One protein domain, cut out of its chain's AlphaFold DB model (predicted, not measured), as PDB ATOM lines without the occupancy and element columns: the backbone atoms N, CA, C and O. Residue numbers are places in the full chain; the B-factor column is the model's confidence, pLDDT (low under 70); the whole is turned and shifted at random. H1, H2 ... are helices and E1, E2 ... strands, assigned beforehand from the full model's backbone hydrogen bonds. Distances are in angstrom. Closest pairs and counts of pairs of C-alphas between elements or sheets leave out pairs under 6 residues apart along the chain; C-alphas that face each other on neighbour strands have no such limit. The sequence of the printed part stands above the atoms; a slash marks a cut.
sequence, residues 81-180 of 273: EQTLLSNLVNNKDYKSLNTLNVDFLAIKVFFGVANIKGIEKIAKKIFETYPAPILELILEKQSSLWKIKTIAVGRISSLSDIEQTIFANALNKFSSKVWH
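Overview. This is residues 81 to 180 of the 273 residues of the protein "RLAN domain-containing protein" of Francisella tularensis subsp. holarctica (UniProt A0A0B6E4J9). A strongly twisted sheet of three antiparallel strands has H2 packed across one face, while the long helix H3 crosses one end of the sheet near Phe 110 of E1. Short H1 lies toward the other end, and residues 83 to 84 pair along E3. The printed part has 100 residues, with three named helices and three named strands in the order H1 E1 H2 E2 E3 H3; the sheet's order is E1 - E2 - E3, and the class is mixed. It is compact, with a radius of gyration of the C-alphas of 13.4 A, yet elongated in outline, spanning 43 by 25 by 25 A.

Arrangement. Inner strand E2, residues 134 to 142, is antiparallel to E1, residues 104 to 110, with N 107 and O 137 2.9 A apart, within hydrogen-bond range. E2 and E3, residues 145 to 153, form a hairpin; N 136 and O 152 are 2.9 A apart, within hydrogen-bond range. H2, residues 120 to 129, makes two layers with the sheet, a helix on one face: it lies over E1 and E2 at a height of 9.4 A, across the strands at 70 degrees to E1 on the local plane. The closest C-alphas of H2 and E1 are those of Ala 123 and Val 109, 6.0 A apart. H3, residues 161 to 179, only grazes the sheet; its closest C-alpha to E1 is that of Phe 167, 5.5 A from that of Phe 110. H1, residues 95 to 98, only grazes the sheet with residues 97 to 98. The three helices are apart from one another. In H2 and H3 every O i to N i+4 pair is within hydrogen-bond range; H1 is too short for one.

Along the chain. E2 is 25.6 A long, E3 24.1 A, E1 19.8 A, H3 25.8 A, H2 14.3 A and H1 5.2 A. H1 begins at C-alpha 95 (168.582, 131.749, 218.124), and H3 ends at C-alpha 179 (139.565, 115.068, 216.998).

Size, cuts and confidence. The C-alphas farthest apart, of Ser 143 and His 180, are 45.1 A apart. The printed part has no cut and no long link. Residues 177 to 180 have pLDDT under 70.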
ATOM      1  N   GLU A  81     161.965 120.886 238.224       92.12
ATOM      2  CA  GLU A  81     163.217 121.534 238.587       92.12
ATOM      3  C   GLU A  81     163.765 122.326 237.404       92.12
ATOM      4  O   GLU A  81     163.635 121.930 236.240       92.12
ATOM      5  N   GLN A  82     164.419 123.446 237.709       92.19
ATOM      6  CA  GLN A  82     165.031 124.297 236.699       92.19
ATOM      7  C   GLN A  82     165.972 123.485 235.802       92.19
ATOM      8  O   GLN A  82     166.916 122.846 236.265       92.19
ATOM      9  N   THR A  83     165.755 123.568 234.491       92.25
ATOM     10  CA  THR A  83     166.517 122.796 233.502       92.25
ATOM     11  C   THR A  83     167.007 123.680 232.365       92.25
ATOM     12  O   THR A  83     166.428 124.730 232.064       92.25
ATOM     13  N   LEU A  84     168.103 123.273 231.724       90.38
ATOM     14  CA  LEU A  84     168.610 123.956 230.538       90.38
ATOM     15  C   LEU A  84     167.626 123.777 229.384       90.38
ATOM     16  O   LEU A  84     167.193 122.664 229.089       90.38
ATOM     17  N   LEU A  85     167.332 124.861 228.669       88.12
ATOM     18  CA  LEU A  85     166.457 124.803 227.499       88.12
ATOM     19  C   LEU A  85     167.030 123.886 226.404       88.12
ATOM     20  O   LEU A  85     166.278 123.219 225.693       88.12
ATOM     21  N   SER A  86     168.361 123.794 226.326       85.69
ATOM     22  CA  SER A  86     169.083 122.908 225.409       85.69
ATOM     23  C   SER A  86     168.802 121.418 225.629       85.69
ATOM     24  O   SER A  86     169.031 120.621 224.725       85.69
ATOM     25  N   ASN A  87     168.298 121.028 226.806       84.88
ATOM     26  CA  ASN A  87     167.914 119.641 227.087       84.88
ATOM     27  C   ASN A  87     166.623 119.246 226.357       84.88
ATOM     28  O   ASN A  87     166.394 118.068 226.097       84.88
ATOM     29  N   LEU A  88     165.774 120.225 226.032       81.31
ATOM     30  CA  LEU A  88     164.518 120.001 225.320       81.31
ATOM     31  C   LEU A  88     164.646 120.329 223.834       81.31
ATOM     32  O   LEU A  88     164.050 119.649 222.998       81.31
ATOM     33  N   VAL A  89     165.399 121.377 223.506       82.44
ATOM     34  CA  VAL A  89     165.407 121.998 222.182       82.44
ATOM     35  C   VAL A  89     166.840 122.186 221.689       82.44
ATOM     36  O   VAL A  89     167.709 122.623 222.434       82.44
ATOM     37  N   ASN A  90     167.093 121.928 220.405       78.38
ATOM     38  CA  ASN A  90     168.423 122.118 219.828       78.38
ATOM     39  C   ASN A  90     168.846 123.597 219.835       78.38
ATOM     40  O   ASN A  90     168.041 124.486 219.561       78.38
ATOM     41  N   ASN A  91     170.149 123.861 219.986       72.19
ATOM     42  CA  ASN A  91     170.720 125.221 220.014       72.19
ATOM     43  C   ASN A  91     170.338 126.107 218.817       72.19
ATOM     44  O   ASN A  91     170.317 127.332 218.913       72.19
ATOM     45  N   LYS A  92     170.038 125.497 217.665       72.56
ATOM     46  CA  LYS A  92     169.629 126.215 216.450       72.56
ATOM     47  C   LYS A  92     168.224 126.810 216.556       72.56
ATOM     48  O   LYS A  92     167.955 127.810 215.898       72.56
ATOM     49  N   ASP A  93     167.358 126.213 217.366       73.00
ATOM     50  CA  ASP A  93     165.930 126.521 217.410       73.00
ATOM     51  C   ASP A  93     165.590 127.664 218.382       73.00
ATOM     52  O   ASP A  93     164.475 128.173 218.339       73.00
ATOM     53  N   TYR A  94     166.546 128.118 219.204       72.31
ATOM     54  CA  TYR A  94     166.375 129.267 220.102       72.31
ATOM     55  C   TYR A  94     167.288 130.464 219.791       72.31
ATOM     56  O   TYR A  94     167.473 131.350 220.624       72.31
ATOM     57  N   LYS A  95     167.817 130.563 218.562       76.06
ATOM     58  CA  LYS A  95     168.582 131.749 218.124       76.06
ATOM     59  C   LYS A  95     167.795 133.055 218.277       76.06
ATOM     60  O   LYS A  95     168.378 134.054 218.683       76.06
ATOM     61  N   SER A  96     166.488 133.025 218.021       77.75
ATOM     62  CA  SER A  96     165.584 134.170 218.194       77.75
ATOM     63  C   SER A  96     165.498 134.646 219.649       77.75
ATOM     64  O   SER A  96     165.286 135.827 219.898       77.75
ATOM     65  N   LEU A  97     165.691 133.751 220.627       80.75
ATOM     66  CA  LEU A  97     165.769 134.148 222.035       80.75
ATOM     67  C   LEU A  97     167.077 134.886 222.326       80.75
ATOM     68  O   LEU A  97     167.093 135.847 223.083       80.75
ATOM     69  N   ASN A  98     168.182 134.483 221.695       79.56
ATOM     70  CA  ASN A  98     169.485 135.109 221.928       79.56
ATOM     71  C   ASN A  98     169.567 136.555 221.423       79.56
ATOM     72  O   ASN A  98     170.379 137.313 221.946       79.56
ATOM     73  N   THR A  99     168.733 136.938 220.452       81.50
ATOM     74  CA  THR A  99     168.628 138.331 219.987       81.50
ATOM     75  C   THR A  99     167.877 139.235 220.962       81.50
ATOM     76  O   THR A  99     167.958 140.453 220.836       81.50
ATOM     77  N   LEU A 100     167.155 138.668 221.935       82.25
ATOM     78  CA  LEU A 100     166.475 139.447 222.961       82.25
ATOM     79  C   LEU A 100     167.480 139.892 224.028       82.25
ATOM     80  O   LEU A 100     168.247 139.086 224.570       82.25
ATOM     81  N   ASN A 101     167.448 141.185 224.348       81.69
ATOM     82  CA  ASN A 101     168.270 141.785 225.395       81.69
ATOM     83  C   ASN A 101     167.531 141.780 226.743       81.69
ATOM     84  O   ASN A 101     167.295 142.831 227.333       81.69
ATOM     85  N   VAL A 102     167.081 140.598 227.172       87.81
ATOM     86  CA  VAL A 102     166.369 140.400 228.442       87.81
ATOM     87  C   VAL A 102     166.957 139.219 229.201       87.81
ATOM     88  O   VAL A 102     167.325 138.208 228.595       87.81
ATOM     89  N   ASP A 103     167.003 139.347 230.525       89.94
ATOM     90  CA  ASP A 103     167.448 138.274 231.420       89.94
ATOM     91  C   ASP A 103     166.299 137.340 231.804       89.94
ATOM     92  O   ASP A 103     166.510 136.151 232.023       89.94
ATOM     93  N   PHE A 104     165.070 137.861 231.828       93.31
ATOM     94  CA  PHE A 104     163.857 137.106 232.110       93.31
ATOM     95  C   PHE A 104     162.843 137.286 230.991       93.31
ATOM     96  O   PHE A 104     162.622 138.396 230.510       93.31
ATOM     97  N   LEU A 105     162.197 136.191 230.604       93.50
ATOM     98  CA  LEU A 105     161.158 136.198 229.587       93.50
ATOM     99  C   LEU A 105     159.991 135.313 230.025       93.50
ATOM    100  O   LEU A 105     160.120 134.091 230.094       93.50
ATOM    101  N   ALA A 106     158.853 135.944 230.309       94.88
ATOM    102  CA  ALA A 106     157.601 135.249 230.578       94.88
ATOM    103  C   ALA A 106     156.909 134.889 229.256       94.88
ATOM    104  O   ALA A 106     156.732 135.741 228.384       94.88
ATOM    105  N   ILE A 107     156.528 133.624 229.103       94.75
ATOM    106  CA  ILE A 107     155.901 133.086 227.893       94.75
ATOM    107  C   ILE A 107     154.655 132.310 228.298       94.75
ATOM    108  O   ILE A 107     154.687 131.536 229.254       94.75
ATOM    109  N   LYS A 108     153.585 132.461 227.516       96.94
ATOM    110  CA  LYS A 108     152.446 131.543 227.555       96.94
ATOM    111  C   LYS A 108     152.423 130.691 226.292       96.94
ATOM    112  O   LYS A 108     152.662 131.193 225.191       96.94
ATOM    113  N   VAL A 109     152.142 129.403 226.450       97.25
ATOM    114  CA  VAL A 109     151.999 128.438 225.355       97.25
ATOM    115  C   VAL A 109     150.604 127.828 225.413       97.25
ATOM    116  O   VAL A 109     150.214 127.250 226.422       97.25
ATOM    117  N   PHE A 110     149.868 127.922 224.309       96.81
ATOM    118  CA  PHE A 110     148.512 127.405 224.143       96.81
ATOM    119  C   PHE A 110     148.539 126.233 223.166       96.81
ATOM    120  O   PHE A 110     148.783 126.435 221.977       96.81
ATOM    121  N   PHE A 111     148.345 125.003 223.644       93.56
ATOM    122  CA  PHE A 111     148.406 123.786 222.812       93.56
ATOM    123  C   PHE A 111     149.635 123.720 221.869       93.56
ATOM    124  O   PHE A 111     149.537 123.304 220.712       93.56
ATOM    125  N   GLY A 112     150.799 124.186 222.340       92.38
ATOM    126  CA  GLY A 112     152.046 124.246 221.563       92.38
ATOM    127  C   GLY A 112     152.258 125.513 220.726       92.38
ATOM    128  O   GLY A 112     153.277 125.623 220.048       92.38
ATOM    129  N   VAL A 113     151.344 126.486 220.780       94.19
ATOM    130  CA  VAL A 113     151.465 127.800 220.127       94.19
ATOM    131  C   VAL A 113     151.858 128.854 221.159       94.19
ATOM    132  O   VAL A 113     151.129 129.077 222.119       94.19
ATOM    133  N   ALA A 114     152.997 129.522 220.974       94.31
ATOM    134  CA  ALA A 114     153.422 130.601 221.866       94.31
ATOM    135  C   ALA A 114     152.637 131.901 221.647       94.31
ATOM    136  O   ALA A 114     152.207 132.209 220.534       94.31
ATOM    137  N   ASN A 115     152.537 132.704 222.709       92.69
ATOM    138  CA  ASN A 115     152.040 134.078 222.651       92.69
ATOM    139  C   ASN A 115     153.017 135.058 221.966       92.69
ATOM    140  O   ASN A 115     152.597 136.122 221.515       92.69
ATOM    141  N   ILE A 116     154.299 134.696 221.845       90.00
ATOM    142  CA  ILE A 116     155.328 135.474 221.144       90.00
ATOM    143  C   ILE A 116     155.852 134.735 219.904       90.00
ATOM    144  O   ILE A 116     155.932 133.507 219.869       90.00
ATOM    145  N   LYS A 117     156.225 135.498 218.872       87.12
ATOM    146  CA  LYS A 117     156.758 134.964 217.606       87.12
ATOM    147  C   LYS A 117     158.230 134.567 217.731       87.12
ATOM    148  O   LYS A 117     158.972 135.144 218.524       87.12
ATOM    149  N   GLY A 118     158.672 133.631 216.894       85.69
ATOM    150  CA  GLY A 118     160.078 133.235 216.761       85.69
ATOM    151  C   GLY A 118     160.534 132.131 217.718       85.69
ATOM    152  O   GLY A 118     161.713 131.770 217.695       85.69
ATOM    153  N   ILE A 119     159.626 131.594 218.538       88.69
ATOM    154  CA  ILE A 119     159.871 130.487 219.477       88.69
ATOM    155  C   ILE A 119     158.936 129.294 219.239       88.69
ATOM    156  O   ILE A 119     158.736 128.461 220.119       88.69
ATOM    157  N   GLU A 120     158.347 129.188 218.051       89.38
ATOM    158  CA  GLU A 120     157.301 128.211 217.728       89.38
ATOM    159  C   GLU A 120     157.781 126.770 217.949       89.38
ATOM    160  O   GLU A 120     157.052 125.937 218.484       89.38
ATOM    161  N   LYS A 121     159.040 126.479 217.600       87.88
ATOM    162  CA  LYS A 121     159.644 125.160 217.833       87.88
ATOM    163  C   LYS A 121     159.823 124.853 219.317       87.88
ATOM    164  O   LYS A 121     159.601 123.720 219.733       87.88
ATOM    165  N   ILE A 122     160.195 125.861 220.104       90.38
ATOM    166  CA  ILE A 122     160.354 125.742 221.555       90.38
ATOM    167  C   ILE A 122     158.990 125.474 222.189       90.38
ATOM    168  O   ILE A 122     158.848 124.525 222.951       90.38
ATOM    169  N   ALA A 123     157.975 126.251 221.811       92.50
ATOM    170  CA  ALA A 123     156.609 126.101 222.292       92.50
ATOM    171  C   ALA A 123     156.031 124.715 221.977       92.50
ATOM    172  O   ALA A 123     155.505 124.054 222.873       92.50
ATOM    173  N   LYS A 124     156.206 124.237 220.733       89.88
ATOM    174  CA  LYS A 124     155.815 122.881 220.325       89.88
ATOM    175  C   LYS A 124     156.493 121.842 221.211       89.88
ATOM    176  O   LYS A 124     155.815 120.981 221.760       89.88
ATOM    177  N   LYS A 125     157.812 121.943 221.393       88.75
ATOM    178  CA  LYS A 125     158.574 120.945 222.144       88.75
ATOM    179  C   LYS A 125     158.241 120.933 223.635       88.75
ATOM    180  O   LYS A 125     158.100 119.861 224.210       88.75
ATOM    181  N   ILE A 126     158.053 122.105 224.240       92.12
ATOM    182  CA  ILE A 126     157.611 122.219 225.633       92.12
ATOM    183  C   ILE A 126     156.226 121.590 225.806       92.12
ATOM    184  O   ILE A 126     156.032 120.826 226.744       92.12
ATOM    185  N   PHE A 127     155.290 121.843 224.889       92.88
ATOM    186  CA  PHE A 127     153.962 121.227 224.932       92.88
ATOM    187  C   PHE A 127     153.995 119.707 224.712       92.88
ATOM    188  O   PHE A 127     153.215 118.975 225.315       92.88
ATOM    189  N   GLU A 128     154.898 119.202 223.868       87.81
ATOM    190  CA  GLU A 128     155.124 117.760 223.742       87.81
ATOM    191  C   GLU A 128     155.624 117.165 225.066       87.81
ATOM    192  O   GLU A 128     155.116 116.136 225.497       87.81
ATOM    193  N   THR A 129     156.571 117.817 225.744       88.19
ATOM    194  CA  THR A 129     157.109 117.330 227.022       88.19
ATOM    195  C   THR A 129     156.116 117.463 228.179       88.19
ATOM    196  O   THR A 129     156.025 116.555 229.002       88.19
ATOM    197  N   TYR A 130     155.348 118.553 228.230       92.62
ATOM    198  CA  TYR A 130     154.377 118.851 229.284       92.62
ATOM    199  C   TYR A 130     153.000 119.138 228.668       92.62
ATOM    200  O   TYR A 130     152.620 120.301 228.528       92.62
ATOM    201  N   PRO A 131     152.233 118.112 228.257       92.75
ATOM    202  CA  PRO A 131     150.973 118.318 227.547       92.75
ATOM    203  C   PRO A 131     149.900 118.952 228.441       92.75
ATOM    204  O   PRO A 131     149.167 118.254 229.135       92.75
ATOM    205  N   ALA A 132     149.767 120.275 228.395       95.50
ATOM    206  CA  ALA A 132     148.696 121.015 229.056       95.50
ATOM    207  C   ALA A 132     148.094 122.067 228.107       95.50
ATOM    208  O   ALA A 132     148.816 122.603 227.262       95.50
ATOM    209  N   PRO A 133     146.788 122.381 228.219       95.44
ATOM    210  CA  PRO A 133     146.124 123.335 227.329       95.44
ATOM    211  C   PRO A 133     146.769 124.721 227.336       95.44
ATOM    212  O   PRO A 133     146.944 125.332 226.281       95.44
ATOM    213  N   ILE A 134     147.140 125.183 228.530       97.31
ATOM    214  CA  ILE A 134     147.787 126.464 228.781       97.31
ATOM    215  C   ILE A 134     149.000 126.185 229.664       97.31
ATOM    216  O   ILE A 134     148.863 125.632 230.754       97.31
ATOM    217  N   LEU A 135     150.180 126.573 229.196       97.44
ATOM    218  CA  LEU A 135     151.416 126.548 229.968       97.44
ATOM    219  C   LEU A 135     151.919 127.971 230.155       97.44
ATOM    220  O   LEU A 135     151.998 128.733 229.193       97.44
ATOM    221  N   GLU A 136     152.314 128.295 231.376       97.00
ATOM    222  CA  GLU A 136     152.993 129.538 231.728       97.00
ATOM    223  C   GLU A 136     154.438 129.212 232.104       97.00
ATOM    224  O   GLU A 136     154.702 128.301 232.890       97.00
ATOM    225  N   LEU A 137     155.384 129.922 231.498       95.94
ATOM    226  CA  LEU A 137     156.812 129.643 231.595       95.94
ATOM    227  C   LEU A 137     157.570 130.926 231.906       95.94
ATOM    228  O   LEU A 137     157.282 131.975 231.329       95.94
ATOM    229  N   ILE A 138     158.604 130.818 232.737       96.25
ATOM    230  CA  ILE A 138     159.620 131.863 232.879       96.25
ATOM    231  C   ILE A 138     160.940 131.293 232.380       96.25
ATOM    232  O   ILE A 138     161.468 130.329 232.940       96.25
ATOM    233  N   LEU A 139     161.476 131.898 231.326       94.56
ATOM    234  CA  LEU A 139     162.835 131.643 230.875       94.56
ATOM    235  C   LEU A 139     163.787 132.631 231.541       94.56
ATOM    236  O   LEU A 139     163.491 133.820 231.635       94.56
ATOM    237  N   GLU A 140     164.936 132.128 231.972       94.56
ATOM    238  CA  GLU A 140     166.014 132.906 232.578       94.56
ATOM    239  C   GLU A 140     167.285 132.723 231.750       94.56
ATOM    240  O   GLU A 140     167.678 131.595 231.428       94.56
ATOM    241  N   LYS A 141     167.929 133.833 231.395       91.81
ATOM    242  CA  LYS A 141     169.216 133.857 230.710       91.81
ATOM    243  C   LYS A 141     170.315 133.974 231.758       91.81
ATOM    244  O   LYS A 141     170.463 135.002 232.407       91.81
ATOM    245  N   GLN A 142     171.117 132.925 231.908       87.19
ATOM    246  CA  GLN A 142     172.253 132.903 232.825       87.19
ATOM    247  C   GLN A 142     173.515 132.502 232.065       87.19
ATOM    248  O   GLN A 142     173.548 131.457 231.417       87.19
ATOM    249  N   SER A 143     174.561 133.332 232.125       83.69
ATOM    250  CA  SER A 143     175.843 133.077 231.447       83.69
ATOM    251  C   SER A 143     175.688 132.748 229.951       83.69
ATOM    252  O   SER A 143     176.334 131.844 229.430       83.69
ATOM    253  N   SER A 144     174.806 133.477 229.256       82.50
ATOM    254  CA  SER A 144     174.445 133.267 227.838       82.50
ATOM    255  C   SER A 144     173.718 131.951 227.514       82.50
ATOM    256  O   SER A 144     173.544 131.623 226.339       82.50
ATOM    257  N   LEU A 145     173.248 131.219 228.525       87.44
ATOM    258  CA  LEU A 145     172.424 130.023 228.368       87.44
ATOM    259  C   LEU A 145     171.006 130.285 228.871       87.44
ATOM    260  O   LEU A 145     170.810 130.894 229.921       87.44
ATOM    261  N   TRP A 146     170.016 129.791 228.132       91.56
ATOM    262  CA  TRP A 146     168.620 129.851 228.549       91.56
ATOM    263  C   TRP A 146     168.262 128.643 229.405       91.56
ATOM    264  O   TRP A 146     168.532 127.494 229.041       91.56
ATOM    265  N   LYS A 147     167.611 128.912 230.531       92.81
ATOM    266  CA  LYS A 147     167.036 127.919 231.433       92.81
ATOM    267  C   LYS A 147     165.534 128.134 231.526       92.81
ATOM    268  O   LYS A 147     165.068 129.270 231.514       92.81
ATOM    269  N   ILE A 148     164.789 127.045 231.649       95.19
ATOM    270  CA  ILE A 148     163.387 127.101 232.056       95.19
ATOM    271  C   ILE A 148     163.402 127.175 233.577       95.19
ATOM    272  O   ILE A 148     163.736 126.193 234.235       95.19
ATOM    273  N   LYS A 149     163.120 128.362 234.117       95.94
ATOM    274  CA  LYS A 149     163.125 128.623 235.558       95.94
ATOM    275  C   LYS A 149     161.871 128.072 236.217       95.94
ATOM    276  O   LYS A 149     161.961 127.424 237.251       95.94
ATOM    277  N   THR A 150     160.718 128.310 235.601       96.38
ATOM    278  CA  THR A 150     159.427 127.811 236.076       96.38
ATOM    279  C   THR A 150     158.577 127.340 234.909       96.38
ATOM    280  O   THR A 150     158.654 127.887 233.805       96.38
ATOM    281  N   ILE A 151     157.733 126.352 235.185       96.50
ATOM    282  CA  ILE A 151     156.626 125.926 234.338       96.50
ATOM    283  C   ILE A 151     155.403 125.726 235.230       96.50
ATOM    284  O   ILE A 151     155.513 125.174 236.321       96.50
ATOM    285  N   ALA A 152     154.249 126.197 234.779       96.31
ATOM    286  CA  ALA A 152     152.982 126.037 235.474       96.31
ATOM    287  C   ALA A 152     151.851 125.812 234.468       96.31
ATOM    288  O   ALA A 152     151.948 126.209 233.304       96.31
ATOM    289  N   VAL A 153     150.766 125.187 234.924       96.56
ATOM    290  CA  VAL A 153     149.514 125.154 234.162       96.56
ATOM    291  C   VAL A 153     148.836 126.512 234.316       96.56
ATOM    292  O   VAL A 153     148.571 126.949 235.436       96.56
ATOM    293  N   GLY A 154     148.597 127.185 233.194       95.19
ATOM    294  CA  GLY A 154     147.941 128.488 233.176       95.19
ATOM    295  C   GLY A 154     146.428 128.389 233.318       95.19
ATOM    296  O   GLY A 154     145.829 127.329 233.124       95.19
ATOM    297  N   ARG A 155     145.809 129.528 233.624       94.56
ATOM    298  CA  ARG A 155     144.360 129.661 233.811       94.56
ATOM    299  C   ARG A 155     143.724 130.314 232.597       94.56
ATOM    300  O   ARG A 155     144.287 131.243 232.025       94.56
ATOM    301  N   ILE A 156     142.536 129.860 232.212       92.69
ATOM    302  CA  ILE A 156     141.808 130.490 231.105       92.69
ATOM    303  C   ILE A 156     141.270 131.869 231.520       92.69
ATOM    304  O   ILE A 156     141.249 132.785 230.698       92.69
ATOM    305  N   SER A 157     140.933 132.054 232.801       92.19
ATOM    306  CA  SER A 157     140.525 133.352 233.352       92.19
ATOM    307  C   SER A 157     141.627 134.423 233.344       92.19
ATOM    308  O   SER A 157     141.314 135.610 233.371       92.19
ATOM    309  N   SER A 158     142.911 134.034 233.289       92.38
ATOM    310  CA  SER A 158     144.052 134.964 233.323       92.38
ATOM    311  C   SER A 158     144.482 135.467 231.939       92.38
ATOM    312  O   SER A 158     145.497 136.163 231.816       92.38
ATOM    313  N   LEU A 159     143.762 135.085 230.881       94.12
ATOM    314  CA  LEU A 159     144.112 135.433 229.508       94.12
ATOM    315  C   LEU A 159     143.602 136.829 229.141       94.12
ATOM    316  O   LEU A 159     142.409 137.116 229.242       94.12
ATOM    317  N   SER A 160     144.507 137.669 228.639       93.81
ATOM    318  CA  SER A 160     144.146 138.936 227.980       93.81
ATOM    319  C   SER A 160     143.403 138.697 226.661       93.81
ATOM    320  O   SER A 160     143.567 137.644 226.056       93.81
ATOM    321  N   ASP A 161     142.660 139.677 226.144       91.81
ATOM    322  CA  ASP A 161     141.869 139.531 224.902       91.81
ATOM    323  C   ASP A 161     142.691 139.019 223.697       91.81
ATOM    324  O   ASP A 161     142.238 138.193 222.894       91.81
ATOM    325  N   ILE A 162     143.948 139.465 223.593       92.88
ATOM    326  CA  ILE A 162     144.887 139.002 222.562       92.88
ATOM    327  C   ILE A 162     145.221 137.519 222.779       92.88
ATOM    328  O   ILE A 162     145.186 136.726 221.838       92.88
ATOM    329  N   GLU A 163     145.520 137.125 224.016       94.81
ATOM    330  CA  GLU A 163     145.818 135.737 224.377       94.81
ATOM    331  C   GLU A 163     144.602 134.826 224.206       94.81
ATOM    332  O   GLU A 163     144.762 133.717 223.702       94.81
ATOM    333  N   GLN A 164     143.395 135.298 224.529       93.38
ATOM    334  CA  GLN A 164     142.145 134.576 224.288       93.38
ATOM    335  C   GLN A 164     141.983 134.265 222.795       93.38
ATOM    336  O   GLN A 164     141.686 133.133 222.413       93.38
ATOM    337  N   THR A 165     142.283 135.229 221.921       92.00
ATOM    338  CA  THR A 165     142.243 135.018 220.465       92.00
ATOM    339  C   THR A 165     143.259 133.963 220.010       92.00
ATOM    340  O   THR A 165     142.952 133.103 219.177       92.00
ATOM    341  N   ILE A 166     144.482 133.992 220.548       93.88
ATOM    342  CA  ILE A 166     145.516 132.993 220.227       93.88
ATOM    343  C   ILE A 166     145.094 131.613 220.740       93.88
ATOM    344  O   ILE A 166     145.181 130.637 219.993       93.88
ATOM    345  N   PHE A 167     144.585 131.539 221.971       94.81
ATOM    346  CA  PHE A 167     144.079 130.320 222.589       94.81
ATOM    347  C   PHE A 167     142.934 129.711 221.780       94.81
ATOM    348  O   PHE A 167     143.004 128.531 221.453       94.81
ATOM    349  N   ALA A 168     141.931 130.495 221.377       90.56
ATOM    350  CA  ALA A 168     140.806 130.016 220.574       90.56
ATOM    351  C   ALA A 168     141.278 129.399 219.245       90.56
ATOM    352  O   ALA A 168     140.858 128.308 218.852       90.56
ATOM    353  N   ASN A 169     142.217 130.066 218.570       90.31
ATOM    354  CA  ASN A 169     142.817 129.559 217.340       90.31
ATOM    355  C   ASN A 169     143.636 128.282 217.575       90.31
ATOM    356  O   ASN A 169     143.565 127.344 216.774       90.31
ATOM    357  N   ALA A 170     144.406 128.229 218.663       91.81
ATOM    358  CA  ALA A 170     145.186 127.059 219.043       91.81
ATOM    359  C   ALA A 170     144.281 125.876 219.415       91.81
ATOM    360  O   ALA A 170     144.511 124.774 218.931       91.81
ATOM    361  N   LEU A 171     143.207 126.113 220.169       90.12
ATOM    362  CA  LEU A 171     142.183 125.134 220.520       90.12
ATOM    363  C   LEU A 171     141.488 124.584 219.274       90.12
ATOM    364  O   LEU A 171     141.307 123.376 219.164       90.12
ATOM    365  N   ASN A 172     141.125 125.427 218.308       84.56
ATOM    366  CA  ASN A 172     140.512 124.971 217.057       84.56
ATOM    367  C   ASN A 172     141.479 124.129 216.215       84.56
ATOM    368  O   ASN A 172     141.094 123.095 215.667       84.56
ATOM    369  N   LYS A 173     142.759 124.514 216.144       84.56
ATOM    370  CA  LYS A 173     143.798 123.722 215.464       84.56
ATOM    371  C   LYS A 173     144.082 122.407 216.180       84.56
ATOM    372  O   LYS A 173     144.196 121.377 215.529       84.56
ATOM    373  N   PHE A 174     144.172 122.435 217.505       83.94
ATOM    374  CA  PHE A 174     144.359 121.247 218.324       83.94
ATOM    375  C   PHE A 174     143.155 120.325 218.186       83.94
ATOM    376  O   PHE A 174     143.320 119.148 217.913       83.94
ATOM    377  N   SER A 175     141.943 120.864 218.258       78.12
ATOM    378  CA  SER A 175     140.731 120.059 218.189       78.12
ATOM    379  C   SER A 175     140.434 119.479 216.821       78.12
ATOM    380  O   SER A 175     139.971 118.348 216.717       78.12
ATOM    381  N   SER A 176     140.742 120.212 215.755       70.69
ATOM    382  CA  SER A 176     140.703 119.651 214.409       70.69
ATOM    383  C   SER A 176     141.810 118.617 214.215       70.69
ATOM    384  O   SER A 176     141.517 117.516 213.769       70.69
ATOM    385  N   LYS A 177     143.058 118.899 214.601       66.56
ATOM    386  CA  LYS A 177     144.160 117.944 214.427       66.56
ATOM    387  C   LYS A 177     143.980 116.669 215.254       66.56
ATOM    388  O   LYS A 177     144.318 115.612 214.745       66.56
ATOM    389  N   VAL A 178     143.475 116.794 216.483       63.50
ATOM    390  CA  VAL A 178     143.350 115.702 217.457       63.50
ATOM    391  C   VAL A 178     141.972 115.043 217.420       63.50
ATOM    392  O   VAL A 178     141.826 113.937 217.898       63.50
ATOM    393  N   TRP A 179     140.912 115.662 216.892       63.31
ATOM    394  CA  TRP A 179     139.565 115.068 216.998       63.31
ATOM    395  C   TRP A 179     138.715 115.135 215.724       63.31
ATOM    396  O   TRP A 179     137.551 114.718 215.758       63.31
ATOM    397  N   HIS A 180     139.234 115.601 214.574       54.34
ATOM    398  CA  HIS A 180     138.483 115.462 213.320       54.34
ATOM    399  C   HIS A 180     138.405 114.015 212.826       54.34
ATOM    400  O   HIS A 180     139.375 113.267 212.781       54.34
TER     401      HIS A 180